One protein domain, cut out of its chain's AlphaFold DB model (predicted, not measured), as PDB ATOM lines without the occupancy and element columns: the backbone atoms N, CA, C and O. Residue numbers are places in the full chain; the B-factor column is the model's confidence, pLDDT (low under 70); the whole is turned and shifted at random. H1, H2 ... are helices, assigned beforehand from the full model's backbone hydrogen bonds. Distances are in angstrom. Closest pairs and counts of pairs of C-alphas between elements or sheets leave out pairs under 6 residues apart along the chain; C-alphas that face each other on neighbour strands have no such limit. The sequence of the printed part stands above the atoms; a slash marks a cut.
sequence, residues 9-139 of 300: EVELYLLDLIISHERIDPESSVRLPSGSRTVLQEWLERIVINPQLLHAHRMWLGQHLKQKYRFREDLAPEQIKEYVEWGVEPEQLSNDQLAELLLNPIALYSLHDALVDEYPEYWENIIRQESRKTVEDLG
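What this domain is: This is residues 9 to 139 of the 300 residues of an uncharacterized protein of Gimesia maris DSM 8797 (UniProt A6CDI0). Seven helices, mostly crossed, make a compact body with H2 in its middle: the longest helix, H3, and H6 run side by side in opposite ways, H2 makes a corner with H3 and meets H6 with its residues 48 to 49, and H5 packs on H2 and makes a corner with H6. H1 makes a corner with H2, its residues 10 to 13 meeting residues 39 to 43 of H2, and H4 packs on H6; H7 lies farthest out, and residues 132 to 139 stick out from the body. The printed part has 131 residues and seven named helices, H1 to H7 in order, with no named strand, and its class is all helix. The whole is compact, with a radius of gyration of the C-alphas of 14.5 A, and spans 44 by 36 by 26 A.

How they stand to each other: H3, residues 51 to 65, touches H6, residues 105 to 117, at a shallow tilt of 8 degrees, opposite ways; the closest C-alphas, of Arg 58 and Pro 105, are 5.8 A apart. H2, residues 37 to 49, is the hub, touching five other helices. It touches H3 only at the corner by their tight link, closest at the C-alphas of Ile 47 and Leu 54, 4.6 A. With residues 48 to 49 alone H2 touches H6, at a steep tilt of 58 degrees, the same way; the C-alphas of Val 48 and His 112 come closest, 4.8 A. H5, residues 95 to 103, touches H2 at a steep tilt of 42 degrees, the same way, closest at the C-alphas of Leu 44 and Leu 102, 6.9 A. H1, residues 9 to 22, touches H2 with residues 10 to 13 alone, about perpendicular at 82 degrees, with the C-alphas of Val 10 and Leu 40 closest at 6.6 A. H4, residues 77 to 85, touches H6 at a steep tilt of 65 degrees, closest at the C-alphas of Ile 80 and Leu 111, 6.1 A. H7, residues 124 to 137, only just touches H2, with 3 pairs of C-alphas within 8 A, closest at Ile 49 and Ile 127, 6.5 A. H7 is apart from H1, H3, H4, H5 and H6. In H1 to H7 every O i to N i+4 pair is within hydrogen-bond range.

Where its parts are: H3 is 20.6 A long from first to last C-alpha, H1 20.4 A, H7 19.8 A, H2 18.7 A and H6 18.2 A. C-alpha 9, where H1 begins, is at (161.691, 144.548, 178.995), C-alpha 51 of H3 at (163.280, 134.961, 160.980), and C-alpha 137, where H7 ends, at (156.347, 126.878, 175.555).

The domain as a whole: The two C-alphas farthest apart, of Asp 25 and Gly 139, are 48.3 A apart. The printed part has no cut. The links H1 to H2 and H3 to H4 are long. Mean pLDDT of the printed part is 86.4; residues 24, 26 to 28 and 87 to 91 are under 70.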
ATOM      1  N   GLU A   9     160.389 144.124 178.475       95.50
ATOM      2  CA  GLU A   9     161.691 144.548 178.995       95.50
ATOM      3  C   GLU A   9     162.659 144.947 177.871       95.50
ATOM      4  O   GLU A   9     163.286 146.001 177.944       95.50
ATOM      5  N   VAL A  10     162.705 144.160 176.794       96.56
ATOM      6  CA  VAL A  10     163.486 144.472 175.591       96.56
ATOM      7  C   VAL A  10     162.980 145.763 174.950       96.56
ATOM      8  O   VAL A  10     163.787 146.624 174.615       96.56
ATOM      9  N   GLU A  11     161.660 145.945 174.832       96.06
ATOM     10  CA  GLU A  11     161.078 147.176 174.276       96.06
ATOM     11  C   GLU A  11     161.560 148.427 175.021       96.06
ATOM     12  O   GLU A  11     161.920 149.415 174.387       96.06
ATOM     13  N   LEU A  12     161.609 148.386 176.358       95.31
ATOM     14  CA  LEU A  12     162.080 149.514 177.167       95.31
ATOM     15  C   LEU A  12     163.545 149.855 176.866       95.31
ATOM     16  O   LEU A  12     163.868 151.023 176.658       95.31
ATOM     17  N   TYR A  13     164.420 148.852 176.778       96.19
ATOM     18  CA  TYR A  13     165.826 149.091 176.455       96.19
ATOM     19  C   TYR A  13     166.037 149.545 175.007       96.19
ATOM     20  O   TYR A  13     166.873 150.414 174.756       96.19
ATOM     21  N   LEU A  14     165.266 149.017 174.053       95.56
ATOM     22  CA  LEU A  14     165.305 149.478 172.665       95.56
ATOM     23  C   LEU A  14     164.817 150.929 172.535       95.56
ATOM     24  O   LEU A  14     165.381 151.692 171.754       95.56
ATOM     25  N   LEU A  15     163.808 151.342 173.308       94.50
ATOM     26  CA  LEU A  15     163.367 152.739 173.350       94.50
ATOM     27  C   LEU A  15     164.473 153.658 173.874       94.50
ATOM     28  O   LEU A  15     164.721 154.705 173.276       94.50
ATOM     29  N   ASP A  16     165.175 153.264 174.935       91.38
ATOM     30  CA  ASP A  16     166.309 154.035 175.452       91.38
ATOM     31  C   ASP A  16     167.457 154.121 174.431       91.38
ATOM     32  O   ASP A  16     168.053 155.190 174.261       91.38
ATOM     33  N   LEU A  17     167.728 153.034 173.696       91.75
ATOM     34  CA  LEU A  17     168.678 153.032 172.580       91.75
ATOM     35  C   LEU A  17     168.262 154.016 171.481       91.75
ATOM     36  O   LEU A  17     169.094 154.796 171.019       91.75
ATOM     37  N   ILE A  18     166.983 154.037 171.096       90.88
ATOM     38  CA  ILE A  18     166.448 154.986 170.109       90.88
ATOM     39  C   ILE A  18     166.576 156.429 170.614       90.88
ATOM     40  O   ILE A  18     167.029 157.302 169.877       90.88
ATOM     41  N   ILE A  19     166.255 156.695 171.880       88.50
ATOM     42  CA  ILE A  19     166.418 158.029 172.475       88.50
ATOM     43  C   ILE A  19     167.893 158.448 172.456       88.50
ATOM     44  O   ILE A  19     168.200 159.603 172.160       88.50
ATOM     45  N   SER A  20     168.819 157.531 172.757       84.06
ATOM     46  CA  SER A  20     170.257 157.794 172.651       84.06
ATOM     47  C   SER A  20     170.685 158.044 171.204       84.06
ATOM     48  O   SER A  20     171.537 158.895 170.972       84.06
ATOM     49  N   HIS A  21     170.104 157.323 170.248       80.19
ATOM     50  CA  HIS A  21     170.373 157.441 168.818       80.19
ATOM     51  C   HIS A  21     169.905 158.774 168.223       80.19
ATOM     52  O   HIS A  21     170.577 159.329 167.358       80.19
ATOM     53  N   GLU A  22     168.764 159.293 168.682       79.69
ATOM     54  CA  GLU A  22     168.187 160.560 168.212       79.69
ATOM     55  C   GLU A  22     168.818 161.805 168.861       79.69
ATOM     56  O   GLU A  22     168.534 162.933 168.443       79.69
ATOM     57  N   ARG A  23     169.674 161.646 169.884       76.50
ATOM     58  CA  ARG A  23     170.366 162.784 170.505       76.50
ATOM     59  C   ARG A  23     171.353 163.431 169.523       76.50
ATOM     60  O   ARG A  23     172.010 162.773 168.732       76.50
ATOM     61  N   ILE A  24     171.423 164.760 169.616       54.44
ATOM     62  CA  ILE A  24     171.801 165.735 168.570       54.44
ATOM     63  C   ILE A  24     173.230 165.598 168.010       54.44
ATOM     64  O   ILE A  24     173.535 166.237 167.007       54.44
ATOM     65  N   ASP A  25     174.097 164.779 168.605       70.50
ATOM     66  CA  ASP A  25     175.471 164.618 168.132       70.50
ATOM     67  C   ASP A  25     175.619 163.350 167.264       70.50
ATOM     68  O   ASP A  25     175.705 162.243 167.811       70.50
ATOM     69  N   PRO A  26     175.656 163.479 165.922       64.94
ATOM     70  CA  PRO A  26     175.863 162.360 165.008       64.94
ATOM     71  C   PRO A  26     177.273 161.760 165.090       64.94
ATOM     72  O   PRO A  26     177.517 160.755 164.430       64.94
ATOM     73  N   GLU A  27     178.190 162.329 165.875       65.44
ATOM     74  CA  GLU A  27     179.484 161.714 166.195       65.44
ATOM     75  C   GLU A  27     179.450 160.948 167.525       65.44
ATOM     76  O   GLU A  27     180.356 160.166 167.815       65.44
ATOM     77  N   SER A  28     178.391 161.103 168.327       69.75
ATOM     78  CA  SER A  28     178.240 160.323 169.553       69.75
ATOM     79  C   SER A  28     177.844 158.877 169.238       69.75
ATOM     80  O   SER A  28     176.937 158.615 168.430       69.75
ATOM     81  N   SER A  29     178.555 157.931 169.862       76.50
ATOM     82  CA  SER A  29     178.226 156.510 169.800       76.50
ATOM     83  C   SER A  29     176.920 156.235 170.544       76.50
ATOM     84  O   SER A  29     176.605 156.875 171.558       76.50
ATOM     85  N   VAL A  30     176.122 155.305 170.015       82.81
ATOM     86  CA  VAL A  30     174.885 154.877 170.675       82.81
ATOM     87  C   VAL A  30     175.264 154.078 171.911       82.81
ATOM     88  O   VAL A  30     176.012 153.111 171.824       82.81
ATOM     89  N   ARG A  31     174.739 154.477 173.071       85.06
ATOM     90  CA  ARG A  31     175.101 153.852 174.342       85.06
ATOM     91  C   ARG A  31     174.035 152.874 174.789       85.06
ATOM     92  O   ARG A  31     172.870 153.248 174.914       85.06
ATOM     93  N   LEU A  32     174.463 151.665 175.140       89.25
ATOM     94  CA  LEU A  32     173.613 150.716 175.851       89.25
ATOM     95  C   LEU A  32     173.111 151.303 177.180       89.25
ATOM     96  O   LEU A  32     173.911 151.839 177.960       89.25
ATOM     97  N   PRO A  33     171.812 151.153 177.491       89.94
ATOM     98  CA  PRO A  33     171.278 151.471 178.809       89.94
ATOM     99  C   PRO A  33     171.984 150.657 179.902       89.94
ATOM    100  O   PRO A  33     172.339 149.491 179.708       89.94
ATOM    101  N   SER A  34     172.198 151.243 181.079       89.50
ATOM    102  CA  SER A  34     172.854 150.534 182.186       89.50
ATOM    103  C   SER A  34     172.059 149.292 182.603       89.50
ATOM    104  O   SER A  34     170.850 149.368 182.791       89.50
ATOM    105  N   GLY A  35     172.741 148.152 182.755       91.44
ATOM    106  CA  GLY A  35     172.115 146.876 183.132       91.44
ATOM    107  C   GLY A  35     171.396 146.133 181.997       91.44
ATOM    108  O   GLY A  35     170.974 145.003 182.207       91.44
ATOM    109  N   SER A  36     171.307 146.713 180.795       94.38
ATOM    110  CA  SER A  36     170.576 146.112 179.665       94.38
ATOM    111  C   SER A  36     171.361 145.068 178.870       94.38
ATOM    112  O   SER A  36     170.762 144.325 178.097       94.38
ATOM    113  N   ARG A  37     172.691 145.009 179.040       93.06
ATOM    114  CA  ARG A  37     173.596 144.245 178.164       93.06
ATOM    115  C   ARG A  37     173.160 142.791 177.997       93.06
ATOM    116  O   ARG A  37     172.970 142.364 176.871       93.06
ATOM    117  N   THR A  38     172.972 142.063 179.097       92.25
ATOM    118  CA  THR A  38     172.589 140.643 179.057       92.25
ATOM    119  C   THR A  38     171.257 140.439 178.340       92.25
ATOM    120  O   THR A  38     171.175 139.633 177.425       92.25
ATOM    121  N   VAL A  39     170.242 141.237 178.678       93.75
ATOM    122  CA  VAL A  39     168.898 141.129 178.087       93.75
ATOM    123  C   VAL A  39     168.916 141.420 176.585       93.75
ATOM    124  O   VAL A  39     168.247 140.746 175.806       93.75
ATOM    125  N   LEU A  40     169.675 142.430 176.166       94.19
ATOM    126  CA  LEU A  40     169.785 142.803 174.760       94.19
ATOM    127  C   LEU A  40     170.664 141.840 173.953       94.19
ATOM    128  O   LEU A  40     170.393 141.640 172.772       94.19
ATOM    129  N   GLN A  41     171.658 141.215 174.584       91.94
ATOM    130  CA  GLN A  41     172.448 140.141 173.986       91.94
ATOM    131  C   GLN A  41     171.583 138.897 173.745       91.94
ATOM    132  O   GLN A  41     171.497 138.424 172.617       91.94
ATOM    133  N   GLU A  42     170.852 138.438 174.764       90.56
ATOM    134  CA  GLU A  42     169.898 137.329 174.628       90.56
ATOM    135  C   GLU A  42     168.818 137.646 173.585       90.56
ATOM    136  O   GLU A  42     168.343 136.774 172.860       90.56
ATOM    137  N   TRP A  43     168.399 138.909 173.476       93.88
ATOM    138  CA  TRP A  43     167.476 139.307 172.421       93.88
ATOM    139  C   TRP A  43     168.108 139.218 171.031       93.88
ATOM    140  O   TRP A  43     167.468 138.673 170.131       93.88
ATOM    141  N   LEU A  44     169.345 139.706 170.860       93.06
ATOM    142  CA  LEU A  44     170.101 139.588 169.611       93.06
ATOM    143  C   LEU A  44     170.176 138.123 169.165       93.06
ATOM    144  O   LEU A  44     169.821 137.825 168.030       93.06
ATOM    145  N   GLU A  45     170.547 137.218 170.072       89.88
ATOM    146  CA  GLU A  45     170.624 135.771 169.825       89.88
ATOM    147  C   GLU A  45     169.349 135.222 169.207       89.88
ATOM    148  O   GLU A  45     169.356 134.533 168.189       89.88
ATOM    149  N   ARG A  46     168.229 135.565 169.833       90.38
ATOM    150  CA  ARG A  46     166.922 135.037 169.465       90.38
ATOM    151  C   ARG A  46     166.441 135.591 168.139       90.38
ATOM    152  O   ARG A  46     165.841 134.850 167.365       90.38
ATOM    153  N   ILE A  47     166.674 136.876 167.867       93.31
ATOM    154  CA  ILE A  47     166.237 137.466 166.601       93.31
ATOM    155  C   ILE A  47     167.091 136.975 165.433       93.31
ATOM    156  O   ILE A  47     166.524 136.693 164.385       93.31
ATOM    157  N   VAL A  48     168.409 136.799 165.589       91.62
ATOM    158  CA  VAL A  48     169.268 136.404 164.455       91.62
ATOM    159  C   VAL A  48     169.094 134.947 164.040       91.62
ATOM    160  O   VAL A  48     169.423 134.612 162.913       91.62
ATOM    161  N   ILE A  49     168.524 134.083 164.882       88.88
ATOM    162  CA  ILE A  49     168.229 132.685 164.516       88.88
ATOM    163  C   ILE A  49     166.756 132.442 164.161       88.88
ATOM    164  O   ILE A  49     166.408 131.382 163.644       88.88
ATOM    165  N   ASN A  50     165.863 133.389 164.464       90.12
ATOM    166  CA  ASN A  50     164.429 133.240 164.236       90.12
ATOM    167  C   ASN A  50     163.923 134.323 163.269       90.12
ATOM    168  O   ASN A  50     163.689 135.462 163.689       90.12
ATOM    169  N   PRO A  51     163.647 133.976 161.997       91.56
ATOM    170  CA  PRO A  51     163.280 134.961 160.980       91.56
ATOM    171  C   PRO A  51     161.966 135.684 161.304       91.56
ATOM    172  O   PRO A  51     161.766 136.839 160.922       91.56
ATOM    173  N   GLN A  52     161.060 135.045 162.050       90.88
ATOM    174  CA  GLN A  52     159.796 135.662 162.443       90.88
ATOM    175  C   GLN A  52     160.004 136.718 163.540       90.88
ATOM    176  O   GLN A  52     159.388 137.787 163.485       90.88
ATOM    177  N   LEU A  53     160.894 136.458 164.507       93.50
ATOM    178  CA  LEU A  53     161.276 137.447 165.521       93.50
ATOM    179  C   LEU A  53     162.092 138.589 164.911       93.50
ATOM    180  O   LEU A  53     161.840 139.746 165.244       93.50
ATOM    181  N   LEU A  54     162.996 138.296 163.973       95.50
ATOM    182  CA  LEU A  54     163.722 139.317 163.217       95.50
ATOM    183  C   LEU A  54     162.774 140.242 162.448       95.50
ATOM    184  O   LEU A  54     162.920 141.468 162.465       95.50
ATOM    185  N   HIS A  55     161.758 139.668 161.800       94.31
ATOM    186  CA  HIS A  55     160.722 140.444 161.133       94.31
ATOM    187  C   HIS A  55     159.952 141.334 162.116       94.31
ATOM    188  O   HIS A  55     159.799 142.532 161.863       94.31
ATOM    189  N   ALA A  56     159.522 140.787 163.257       94.88
ATOM    190  CA  ALA A  56     158.839 141.551 164.300       94.88
ATOM    191  C   ALA A  56     159.710 142.704 164.835       94.88
ATOM    192  O   ALA A  56     159.234 143.836 164.938       94.88
ATOM    193  N   HIS A  57     161.000 142.448 165.082       96.06
ATOM    194  CA  HIS A  57     161.986 143.448 165.501       96.06
ATOM    195  C   HIS A  57     162.117 144.583 164.483       96.06
ATOM    196  O   HIS A  57     161.980 145.757 164.830       96.06
ATOM    197  N   ARG A  58     162.283 144.254 163.195       95.38
ATOM    198  CA  ARG A  58     162.343 145.246 162.109       95.38
ATOM    199  C   ARG A  58     161.077 146.101 162.044       95.38
ATOM    200  O   ARG A  58     161.177 147.322 161.895       95.38
ATOM    201  N   MET A  59     159.900 145.479 162.120       94.75
ATOM    202  CA  MET A  59     158.622 146.194 162.066       94.75
ATOM    203  C   MET A  59     158.468 147.144 163.254       94.75
ATOM    204  O   MET A  59     158.094 148.302 163.062       94.75
ATOM    205  N   TRP A  60     158.834 146.694 164.456       95.38
ATOM    206  CA  TRP A  60     158.829 147.517 165.662       95.38
ATOM    207  C   TRP A  60     159.782 148.712 165.544       95.38
ATOM    208  O   TRP A  60     159.374 149.850 165.790       95.38
ATOM    209  N   LEU A  61     161.017 148.498 165.073       94.81
ATOM    210  CA  LEU A  61     161.959 149.594 164.822       94.81
ATOM    211  C   LEU A  61     161.413 150.575 163.777       94.81
ATOM    212  O   LEU A  61     161.549 151.786 163.934       94.81
ATOM    213  N   GLY A  62     160.770 150.076 162.717       92.50
ATOM    214  CA  GLY A  62     160.175 150.905 161.667       92.50
ATOM    215  C   GLY A  62     159.074 151.834 162.176       92.50
ATOM    216  O   GLY A  62     158.997 152.982 161.731       92.50
ATOM    217  N   GLN A  63     158.270 151.369 163.135       93.31
ATOM    218  CA  GLN A  63     157.234 152.173 163.790       93.31
ATOM    219  C   GLN A  63     157.831 153.302 164.641       93.31
ATOM    220  O   GLN A  63     157.330 154.426 164.597       93.31
ATOM    221  N   HIS A  64     158.920 153.032 165.367       93.19
ATOM    222  CA  HIS A  64     159.510 153.990 166.307       93.19
ATOM    223  C   HIS A  64     160.476 154.974 165.638       93.19
ATOM    224  O   HIS A  64     160.373 156.178 165.854       93.19
ATOM    225  N   LEU A  65     161.348 154.493 164.747       88.12
ATOM    226  CA  LEU A  65     162.315 155.324 164.019       88.12
ATOM    227  C   LEU A  65     161.713 156.019 162.791       88.12
ATOM    228  O   LEU A  65     162.407 156.763 162.098       88.12
ATOM    229  N   LYS A  66     160.436 155.767 162.461       85.06
ATOM    230  CA  LYS A  66     159.756 156.315 161.269       85.06
ATOM    231  C   LYS A  66     160.580 156.121 159.986       85.06
ATOM    232  O   LYS A  66     160.684 157.029 159.164       85.06
ATOM    233  N   GLN A  67     161.209 154.950 159.849       73.31
ATOM    234  CA  GLN A  67     162.112 154.578 158.745       73.31
ATOM    235  C   GLN A  67     163.391 155.437 158.604       73.31
ATOM    236  O   GLN A  67     164.095 155.363 157.593       73.31
ATOM    237  N   LYS A  68     163.748 156.241 159.612       81.12
ATOM    238  CA  LYS A  68     164.973 157.054 159.636       81.12
ATOM    239  C   LYS A  68     166.121 156.342 160.351       81.12
ATOM    240  O   LYS A  68     166.705 156.874 161.281       81.12
ATOM    241  N   TYR A  69     166.468 155.146 159.888       81.81
ATOM    242  CA  TYR A  69     167.637 154.427 160.404       81.81
ATOM    243  C   TYR A  69     168.927 155.217 160.108       81.81
ATOM    244  O   TYR A  69     169.161 155.530 158.939       81.81
ATOM    245  N   ARG A  70     169.745 155.553 161.119       82.12
ATOM    246  CA  ARG A  70     171.116 156.088 160.914       82.12
ATOM    247  C   ARG A  70     172.035 155.015 160.337       82.12
ATOM    248  O   ARG A  70     172.788 155.296 159.415       82.12
ATOM    249  N   PHE A  71     171.922 153.793 160.854       84.19
ATOM    250  CA  PHE A  71     172.678 152.632 160.403       84.19
ATOM    251  C   PHE A  71     171.882 151.908 159.320       84.19
ATOM    252  O   PHE A  71     170.757 151.465 159.556       84.19
ATOM    253  N   ARG A  72     172.434 151.877 158.109       87.56
ATOM    254  CA  ARG A  72     171.823 151.245 156.926       87.56
ATOM    255  C   ARG A  72     172.822 150.421 156.129       87.56
ATOM    256  O   ARG A  72     172.524 150.000 155.016       87.56
ATOM    257  N   GLU A  73     174.026 150.309 156.659       90.25
ATOM    258  CA  GLU A  73     175.104 149.606 156.003       90.25
ATOM    259  C   GLU A  73     174.959 148.125 156.307       90.25
ATOM    260  O   GLU A  73     174.514 147.734 157.394       90.25
ATOM    261  N   ASP A  74     175.289 147.334 155.300       92.00
ATOM    262  CA  ASP A  74     175.488 145.911 155.465       92.00
ATOM    263  C   ASP A  74     176.717 145.664 156.350       92.00
ATOM    264  O   ASP A  74     177.600 146.523 156.450       92.00
ATOM    265  N   LEU A  75     176.786 144.498 156.984       89.06
ATOM    266  CA  LEU A  75     178.010 144.083 157.652       89.06
ATOM    267  C   LEU A  75     179.054 143.742 156.594       89.06
ATOM    268  O   LEU A  75     178.777 143.033 155.626       89.06
ATOM    269  N   ALA A  76     180.279 144.224 156.788       91.62
ATOM    270  CA  ALA A  76     181.387 143.755 155.972       91.62
ATOM    271  C   ALA A  76     181.566 142.236 156.186       91.62
ATOM    272  O   ALA A  76     181.366 141.766 157.311       91.62
ATOM    273  N   PRO A  77     181.978 141.460 155.168       90.31
ATOM    274  CA  PRO A  77     182.176 140.015 155.309       90.31
ATOM    275  C   PRO A  77     183.078 139.635 156.491       90.31
ATOM    276  O   PRO A  77     182.844 138.639 157.171       90.31
ATOM    277  N   GLU A  78     184.085 140.458 156.783       90.31
ATOM    278  CA  GLU A  78     184.972 140.281 157.930       90.31
ATOM    279  C   GLU A  78     184.226 140.437 159.262       90.31
ATOM    280  O   GLU A  78     184.444 139.647 160.175       90.31
ATOM    281  N   GLN A  79     183.303 141.400 159.358       89.12
ATOM    282  CA  GLN A  79     182.474 141.616 160.548       89.12
ATOM    283  C   GLN A  79     181.442 140.505 160.730       89.12
ATOM    284  O   GLN A  79     181.203 140.082 161.857       89.12
ATOM    285  N   ILE A  80     180.842 140.020 159.635       89.19
ATOM    286  CA  ILE A  80     179.944 138.858 159.668       89.19
ATOM    287  C   ILE A  80     180.699 137.678 160.262       89.19
ATOM    288  O   ILE A  80     180.261 137.106 161.255       89.19
ATOM    289  N   LYS A  81     181.868 137.362 159.698       87.00
ATOM    290  CA  LYS A  81     182.697 136.264 160.177       87.00
ATOM    291  C   LYS A  81     183.068 136.428 161.652       87.00
ATOM    292  O   LYS A  81     182.938 135.470 162.404       87.00
ATOM    293  N   GLU A  82     183.472 137.624 162.078       87.44
ATOM    294  CA  GLU A  82     183.744 137.919 163.490       87.44
ATOM    295  C   GLU A  82     182.516 137.658 164.376       87.44
ATOM    296  O   GLU A  82     182.615 136.942 165.367       87.44
ATOM    297  N   TYR A  83     181.341 138.176 164.014       85.94
ATOM    298  CA  TYR A  83     180.116 138.020 164.809       85.94
ATOM    299  C   TYR A  83     179.610 136.580 164.862       85.94
ATOM    300  O   TYR A  83     179.084 136.147 165.889       85.94
ATOM    301  N   VAL A  84     179.791 135.839 163.774       84.12
ATOM    302  CA  VAL A  84     179.495 134.413 163.697       84.12
ATOM    303  C   VAL A  84     180.453 133.619 164.587       84.12
ATOM    304  O   VAL A  84     179.988 132.857 165.433       84.12
ATOM    305  N   GLU A  85     181.768 133.810 164.425       82.38
ATOM    306  CA  GLU A  85     182.811 133.066 165.147       82.38
ATOM    307  C   GLU A  85     182.796 133.353 166.646       82.38
ATOM    308  O   GLU A  85     183.012 132.445 167.448       82.38
ATOM    309  N   TRP A  86     182.517 134.598 167.038       77.56
ATOM    310  CA  TRP A  86     182.378 134.968 168.445       77.56
ATOM    311  C   TRP A  86     181.170 134.334 169.110       77.56
ATOM    312  O   TRP A  86     181.099 134.389 170.335       77.56
ATOM    313  N   GLY A  87     180.248 133.742 168.338       62.19
ATOM    314  CA  GLY A  87     179.230 132.833 168.853       62.19
ATOM    315  C   GLY A  87     178.582 133.373 170.117       62.19
ATOM    316  O   GLY A  87     178.623 132.726 171.156       62.19
ATOM    317  N   VAL A  88     178.075 134.606 170.051       55.66
ATOM    318  CA  VAL A  88     177.327 135.257 171.137       55.66
ATOM    319  C   VAL A  88     177.982 135.251 172.507       55.66
ATOM    320  O   VAL A  88     177.317 135.496 173.512       55.66
ATOM    321  N   GLU A  89     179.307 135.107 172.558       68.31
ATOM    322  CA  GLU A  89     180.051 135.356 173.776       68.31
ATOM    323  C   GLU A  89     179.728 136.782 174.252       68.31
ATOM    324  O   GLU A  89     180.085 137.757 173.574       68.31
ATOM    325  N   PRO A  90     179.069 136.938 175.422       57.12
ATOM    326  CA  PRO A  90     178.508 138.211 175.876       57.12
ATOM    327  C   PRO A  90     179.551 139.279 176.181       57.12
ATOM    328  O   PRO A  90     179.206 140.313 176.743       57.12
ATOM    329  N   GLU A  91     180.823 139.036 175.886       69.81
ATOM    330  CA  GLU A  91     181.978 139.870 176.196       69.81
ATOM    331  C   GLU A  91     182.709 140.340 174.929       69.81
ATOM    332  O   GLU A  91     183.410 141.348 174.997       69.81
ATOM    333  N   GLN A  92     182.494 139.699 173.772       82.62
ATOM    334  CA  GLN A  92     183.224 140.014 172.533       82.62
ATOM    335  C   GLN A  92     182.666 141.254 171.818       82.62
ATOM    336  O   GLN A  92     183.423 142.086 171.323       82.62
ATOM    337  N   LEU A  93     181.339 141.439 171.817       86.06
ATOM    338  CA  LEU A  93     180.720 142.649 171.267       86.06
ATOM    339  C   LEU A  93     180.863 143.814 172.243       86.06
ATOM    340  O   LEU A  93     180.311 143.786 173.344       86.06
ATOM    341  N   SER A  94     181.532 144.894 171.849       88.38
ATOM    342  CA  SER A  94     181.497 146.122 172.647       88.38
ATOM    343  C   SER A  94     180.057 146.629 172.816       88.38
ATOM    344  O   SER A  94     179.155 146.307 172.040       88.38
ATOM    345  N   ASN A  95     179.822 147.427 173.860       90.31
ATOM    346  CA  ASN A  95     178.490 147.974 174.121       90.31
ATOM    347  C   ASN A  95     177.939 148.787 172.938       90.31
ATOM    348  O   ASN A  95     176.744 148.731 172.654       90.31
ATOM    349  N   ASP A  96     178.820 149.512 172.258       89.38
ATOM    350  CA  ASP A  96     178.456 150.353 171.126       89.38
ATOM    351  C   ASP A  96     178.120 149.472 169.911       89.38
ATOM    352  O   ASP A  96     177.066 149.649 169.314       89.38
ATOM    353  N   GLN A  97     178.916 148.433 169.623       89.75
ATOM    354  CA  GLN A  97     178.620 147.480 168.540       89.75
ATOM    355  C   GLN A  97     177.275 146.768 168.734       89.75
ATOM    356  O   GLN A  97     176.494 146.671 167.792       89.75
ATOM    357  N   LEU A  98     176.975 146.305 169.952       91.94
ATOM    358  CA  LEU A  98     175.690 145.662 170.245       91.94
ATOM    359  C   LEU A  98     174.518 146.639 170.037       91.94
ATOM    360  O   LEU A  98     173.506 146.275 169.439       91.94
ATOM    361  N   ALA A  99     174.658 147.889 170.487       92.19
ATOM    362  CA  ALA A  99     173.652 148.926 170.271       92.19
ATOM    363  C   ALA A  99     173.439 149.241 168.781       92.19
ATOM    364  O   ALA A  99     172.298 149.340 168.328       92.19
ATOM    365  N   GLU A 100     174.523 149.402 168.022       91.31
ATOM    366  CA  GLU A 100     174.476 149.687 166.587       91.31
ATOM    367  C   GLU A 100     173.820 148.547 165.812       91.31
ATOM    368  O   GLU A 100     172.909 148.793 165.018       91.31
ATOM    369  N   LEU A 101     174.214 147.304 166.098       92.56
ATOM    370  CA  LEU A 101     173.669 146.114 165.457       92.56
ATOM    371  C   LEU A 101     172.162 145.972 165.724       92.56
ATOM    372  O   LEU A 101     171.386 145.801 164.789       92.56
ATOM    373  N   LEU A 102     171.715 146.148 166.973       94.69
ATOM    374  CA  LEU A 102     170.292 146.072 167.334       94.69
ATOM    375  C   LEU A 102     169.426 147.157 166.677       94.69
ATOM    376  O   LEU A 102     168.218 146.958 166.532       94.69
ATOM    377  N   LEU A 103     170.017 148.287 166.281       94.62
ATOM    378  CA  LEU A 103     169.338 149.384 165.582       94.62
ATOM    379  C   LEU A 103     169.519 149.345 164.056       94.62
ATOM    380  O   LEU A 103     168.917 150.171 163.359       94.62
ATOM    381  N   ASN A 104     170.311 148.409 163.530       94.56
ATOM    382  CA  ASN A 104     170.574 148.246 162.105       94.56
ATOM    383  C   ASN A 104     169.867 146.988 161.570       94.56
ATOM    384  O   ASN A 104     170.456 145.906 161.548       94.56
ATOM    385  N   PRO A 105     168.609 147.094 161.101       93.94
ATOM    386  CA  PRO A 105     167.897 145.930 160.592       93.94
ATOM    387  C   PRO A 105     168.601 145.292 159.393       93.94
ATOM    388  O   PRO A 105     168.506 144.086 159.256       93.94
ATOM    389  N   ILE A 106     169.309 146.054 158.549       94.25
ATOM    390  CA  ILE A 106     170.002 145.499 157.374       94.25
ATOM    391  C   ILE A 106     171.106 144.543 157.832       94.25
ATOM    392  O   ILE A 106     171.069 143.374 157.471       94.25
ATOM    393  N   ALA A 107     171.985 145.004 158.725       94.38
ATOM    394  CA  ALA A 107     173.030 144.174 159.322       94.38
ATOM    395  C   ALA A 107     172.486 142.911 160.015       94.38
ATOM    396  O   ALA A 107     173.104 141.854 159.933       94.38
ATOM    397  N   LEU A 108     171.327 142.999 160.681       94.81
ATOM    398  CA  LEU A 108     170.705 141.841 161.330       94.81
ATOM    399  C   LEU A 108     170.217 140.780 160.334       94.81
ATOM    400  O   LEU A 108     170.326 139.596 160.641       94.81
ATOM    401  N   TYR A 109     169.682 141.176 159.171       94.81
ATOM    402  CA  TYR A 109     169.314 140.216 158.120       94.81
ATOM    403  C   TYR A 109     170.550 139.571 157.507       94.81
ATOM    404  O   TYR A 109     170.582 138.356 157.388       94.81
ATOM    405  N   SER A 110     171.597 140.340 157.222       94.25
ATOM    406  CA  SER A 110     172.836 139.775 156.683       94.25
ATOM    407  C   SER A 110     173.502 138.802 157.651       94.25
ATOM    408  O   SER A 110     174.007 137.762 157.240       94.25
ATOM    409  N   LEU A 111     173.462 139.108 158.953       92.94
ATOM    410  CA  LEU A 111     173.924 138.185 159.983       92.94
ATOM    411  C   LEU A 111     173.041 136.929 160.050       92.94
ATOM    412  O   LEU A 111     173.577 135.835 160.156       92.94
ATOM    413  N   HIS A 112     171.715 137.068 159.964       92.62
ATOM    414  CA  HIS A 112     170.795 135.926 159.906       92.62
ATOM    415  C   HIS A 112     171.088 135.013 158.712       92.62
ATOM    416  O   HIS A 112     171.244 133.809 158.897       92.62
ATOM    417  N   ASP A 113     171.199 135.583 157.513       93.12
ATOM    418  CA  ASP A 113     171.434 134.834 156.279       93.12
ATOM    419  C   ASP A 113     172.776 134.094 156.356       93.12
ATOM    420  O   ASP A 113     172.829 132.885 156.148       93.12
ATOM    421  N   ALA A 114     173.847 134.769 156.789       90.75
ATOM    422  CA  ALA A 114     175.151 134.130 156.971       90.75
ATOM    423  C   ALA A 114     175.123 133.001 158.017       90.75
ATOM    424  O   ALA A 114     175.762 131.964 157.838       90.75
ATOM    425  N   LEU A 115     174.374 133.174 159.110       88.50
ATOM    426  CA  LEU A 115     174.232 132.141 160.137       88.50
ATOM    427  C   LEU A 115     173.487 130.908 159.634       88.50
ATOM    428  O   LEU A 115     173.845 129.792 160.002       88.50
ATOM    429  N   VAL A 116     172.443 131.098 158.831       86.69
ATOM    430  CA  VAL A 116     171.618 129.996 158.325       86.69
ATOM    431  C   VAL A 116     172.296 129.287 157.154       86.69
ATOM    432  O   VAL A 116     172.283 128.055 157.108       86.69
ATOM    433  N   ASP A 117     172.902 130.044 156.241       87.94
ATOM    434  CA  ASP A 117     173.367 129.524 154.956       87.94
ATOM    435  C   ASP A 117     174.858 129.160 154.951       87.94
ATOM    436  O   ASP A 117     175.249 128.190 154.297       87.94
ATOM    437  N   GLU A 118     175.701 129.913 155.667       88.69
ATOM    438  CA  GLU A 118     177.162 129.778 155.580       88.69
ATOM    439  C   GLU A 118     177.790 129.130 156.816       88.69
ATOM    440  O   GLU A 118     178.759 128.382 156.679       88.69
ATOM    441  N   TYR A 119     177.247 129.397 158.009       86.06
ATOM    442  CA  TYR A 119     177.867 129.016 159.283       86.06
ATOM    443  C   TYR A 119     176.910 128.387 160.321       86.06
ATOM    444  O   TYR A 119     176.972 128.742 161.508       86.06
ATOM    445  N   PRO A 120     176.034 127.439 159.937       83.56
ATOM    446  CA  PRO A 120     175.038 126.868 160.846       83.56
ATOM    447  C   PRO A 120     175.651 126.146 162.059       83.56
ATOM    448  O   PRO A 120     175.040 126.090 163.129       83.56
ATOM    449  N   GLU A 121     176.867 125.612 161.932       83.56
ATOM    450  CA  GLU A 121     177.558 124.865 162.985       83.56
ATOM    451  C   GLU A 121     177.956 125.724 164.192       83.56
ATOM    452  O   GLU A 121     177.976 125.229 165.320       83.56
ATOM    453  N   TYR A 122     178.229 127.017 163.991       76.06
ATOM    454  CA  TYR A 122     178.668 127.911 165.069       76.06
ATOM    455  C   TYR A 122     177.544 128.204 166.067       76.06
ATOM    456  O   TYR A 122     177.800 128.508 167.232       76.06
ATOM    457  N   TRP A 123     176.293 128.080 165.623       78.75
ATOM    458  CA  TRP A 123     175.105 128.454 166.388       78.75
ATOM    459  C   TRP A 123     174.168 127.278 166.656       78.75
ATOM    460  O   TRP A 123     173.097 127.461 167.240       78.75
ATOM    461  N   GLU A 124     174.589 126.057 166.318       81.94
ATOM    462  CA  GLU A 124     173.789 124.841 166.472       81.94
ATOM    463  C   GLU A 124     173.245 124.689 167.901       81.94
ATOM    464  O   GLU A 124     172.066 124.393 168.099       81.94
ATOM    465  N   ASN A 125     174.078 124.953 168.914       79.00
ATOM    466  CA  ASN A 125     173.677 124.853 170.319       79.00
ATOM    467  C   ASN A 125     172.553 125.831 170.680       79.00
ATOM    468  O   ASN A 125     171.635 125.465 171.413       79.00
ATOM    469  N   ILE A 126     172.602 127.055 170.160       79.62
ATOM    470  CA  ILE A 126     171.636 128.115 170.469       79.62
ATOM    471  C   ILE A 126     170.340 127.878 169.708       79.62
ATOM    472  O   ILE A 126     169.262 127.910 170.302       79.62
ATOM    473  N   ILE A 127     170.442 127.521 168.427       81.31
ATOM    474  CA  ILE A 127     169.304 127.075 167.618       81.31
ATOM    475  C   ILE A 127     168.596 125.910 168.317       81.31
ATOM    476  O   ILE A 127     167.369 125.909 168.439       81.31
ATOM    477  N   ARG A 128     169.353 124.939 168.840       83.44
ATOM    478  CA  ARG A 128     168.813 123.792 169.578       83.44
ATOM    479  C   ARG A 128     168.132 124.215 170.882       83.44
ATOM    480  O   ARG A 128     167.035 123.734 171.165       83.44
ATOM    481  N   GLN A 129     168.743 125.109 171.661       83.19
ATOM    482  CA  GLN A 129     168.168 125.627 172.908       83.19
ATOM    483  C   GLN A 129     166.860 126.391 172.671       83.19
ATOM    484  O   GLN A 129     165.860 126.106 173.330       83.19
ATOM    485  N   GLU A 130     166.819 127.302 171.700       80.38
ATOM    486  CA  GLU A 130     165.606 128.067 171.391       80.38
ATOM    487  C   GLU A 130     164.525 127.200 170.736       80.38
ATOM    488  O   GLU A 130     163.339 127.368 171.033       80.38
ATOM    489  N   SER A 131     164.904 126.204 169.926       80.50
ATOM    490  CA  SER A 131     163.961 125.204 169.405       80.50
ATOM    491  C   SER A 131     163.320 124.405 170.541       80.50
ATOM    492  O   SER A 131     162.101 124.231 170.564       80.50
ATOM    493  N   ARG A 132     164.122 123.967 171.523       82.50
ATOM    494  CA  ARG A 132     163.633 123.260 172.715       82.50
ATOM    495  C   ARG A 132     162.670 124.132 173.516       82.50
ATOM    496  O   ARG A 132     161.558 123.695 173.796       82.50
ATOM    497  N   LYS A 133     163.064 125.369 173.817       81.00
ATOM    498  CA  LYS A 133     162.245 126.334 174.559       81.00
ATOM    499  C   LYS A 133     160.920 126.621 173.854       81.00
ATOM    500  O   LYS A 133     159.874 126.593 174.486       81.00
ATOM    501  N   THR A 134     160.945 126.796 172.533       75.94
ATOM    502  CA  THR A 134     159.731 127.000 171.726       75.94
ATOM    503  C   THR A 134     158.779 125.810 171.835       75.94
ATOM    504  O   THR A 134     157.570 125.984 171.961       75.94
ATOM    505  N   VAL A 135     159.305 124.588 171.797       75.44
ATOM    506  CA  VAL A 135     158.494 123.374 171.915       75.44
ATOM    507  C   VAL A 135     157.903 123.230 173.323       75.44
ATOM    508  O   VAL A 135     156.710 122.949 173.458       75.44
ATOM    509  N   GLU A 136     158.702 123.499 174.356       80.81
ATOM    510  CA  GLU A 136     158.260 123.511 175.755       80.81
ATOM    511  C   GLU A 136     157.166 124.570 175.998       80.81
ATOM    512  O   GLU A 136     156.131 124.251 176.590       80.81
ATOM    513  N   ASP A 137     157.327 125.785 175.464       74.38
ATOM    514  CA  ASP A 137     156.347 126.878 175.555       74.38
ATOM    515  C   ASP A 137     155.017 126.539 174.857       74.38
ATOM    516  O   ASP A 137     153.948 126.995 175.270       74.38
ATOM    517  N   LEU A 138     155.055 125.699 173.817       72.19
ATOM    518  CA  LEU A 138     153.864 125.187 173.133       72.19
ATOM    519  C   LEU A 138     153.199 124.011 173.871       72.19
ATOM    520  O   LEU A 138     152.191 123.482 173.398       72.19
ATOM    521  N   GLY A 139     153.743 123.589 175.019       77.06
ATOM    522  CA  GLY A 139     153.265 122.427 175.774       77.06
ATOM    523  C   GLY A 139     153.467 121.104 175.032       77.06
ATOM    524  O   GLY A 139     152.818 120.105 175.350       77.06
TER     525      GLY A 139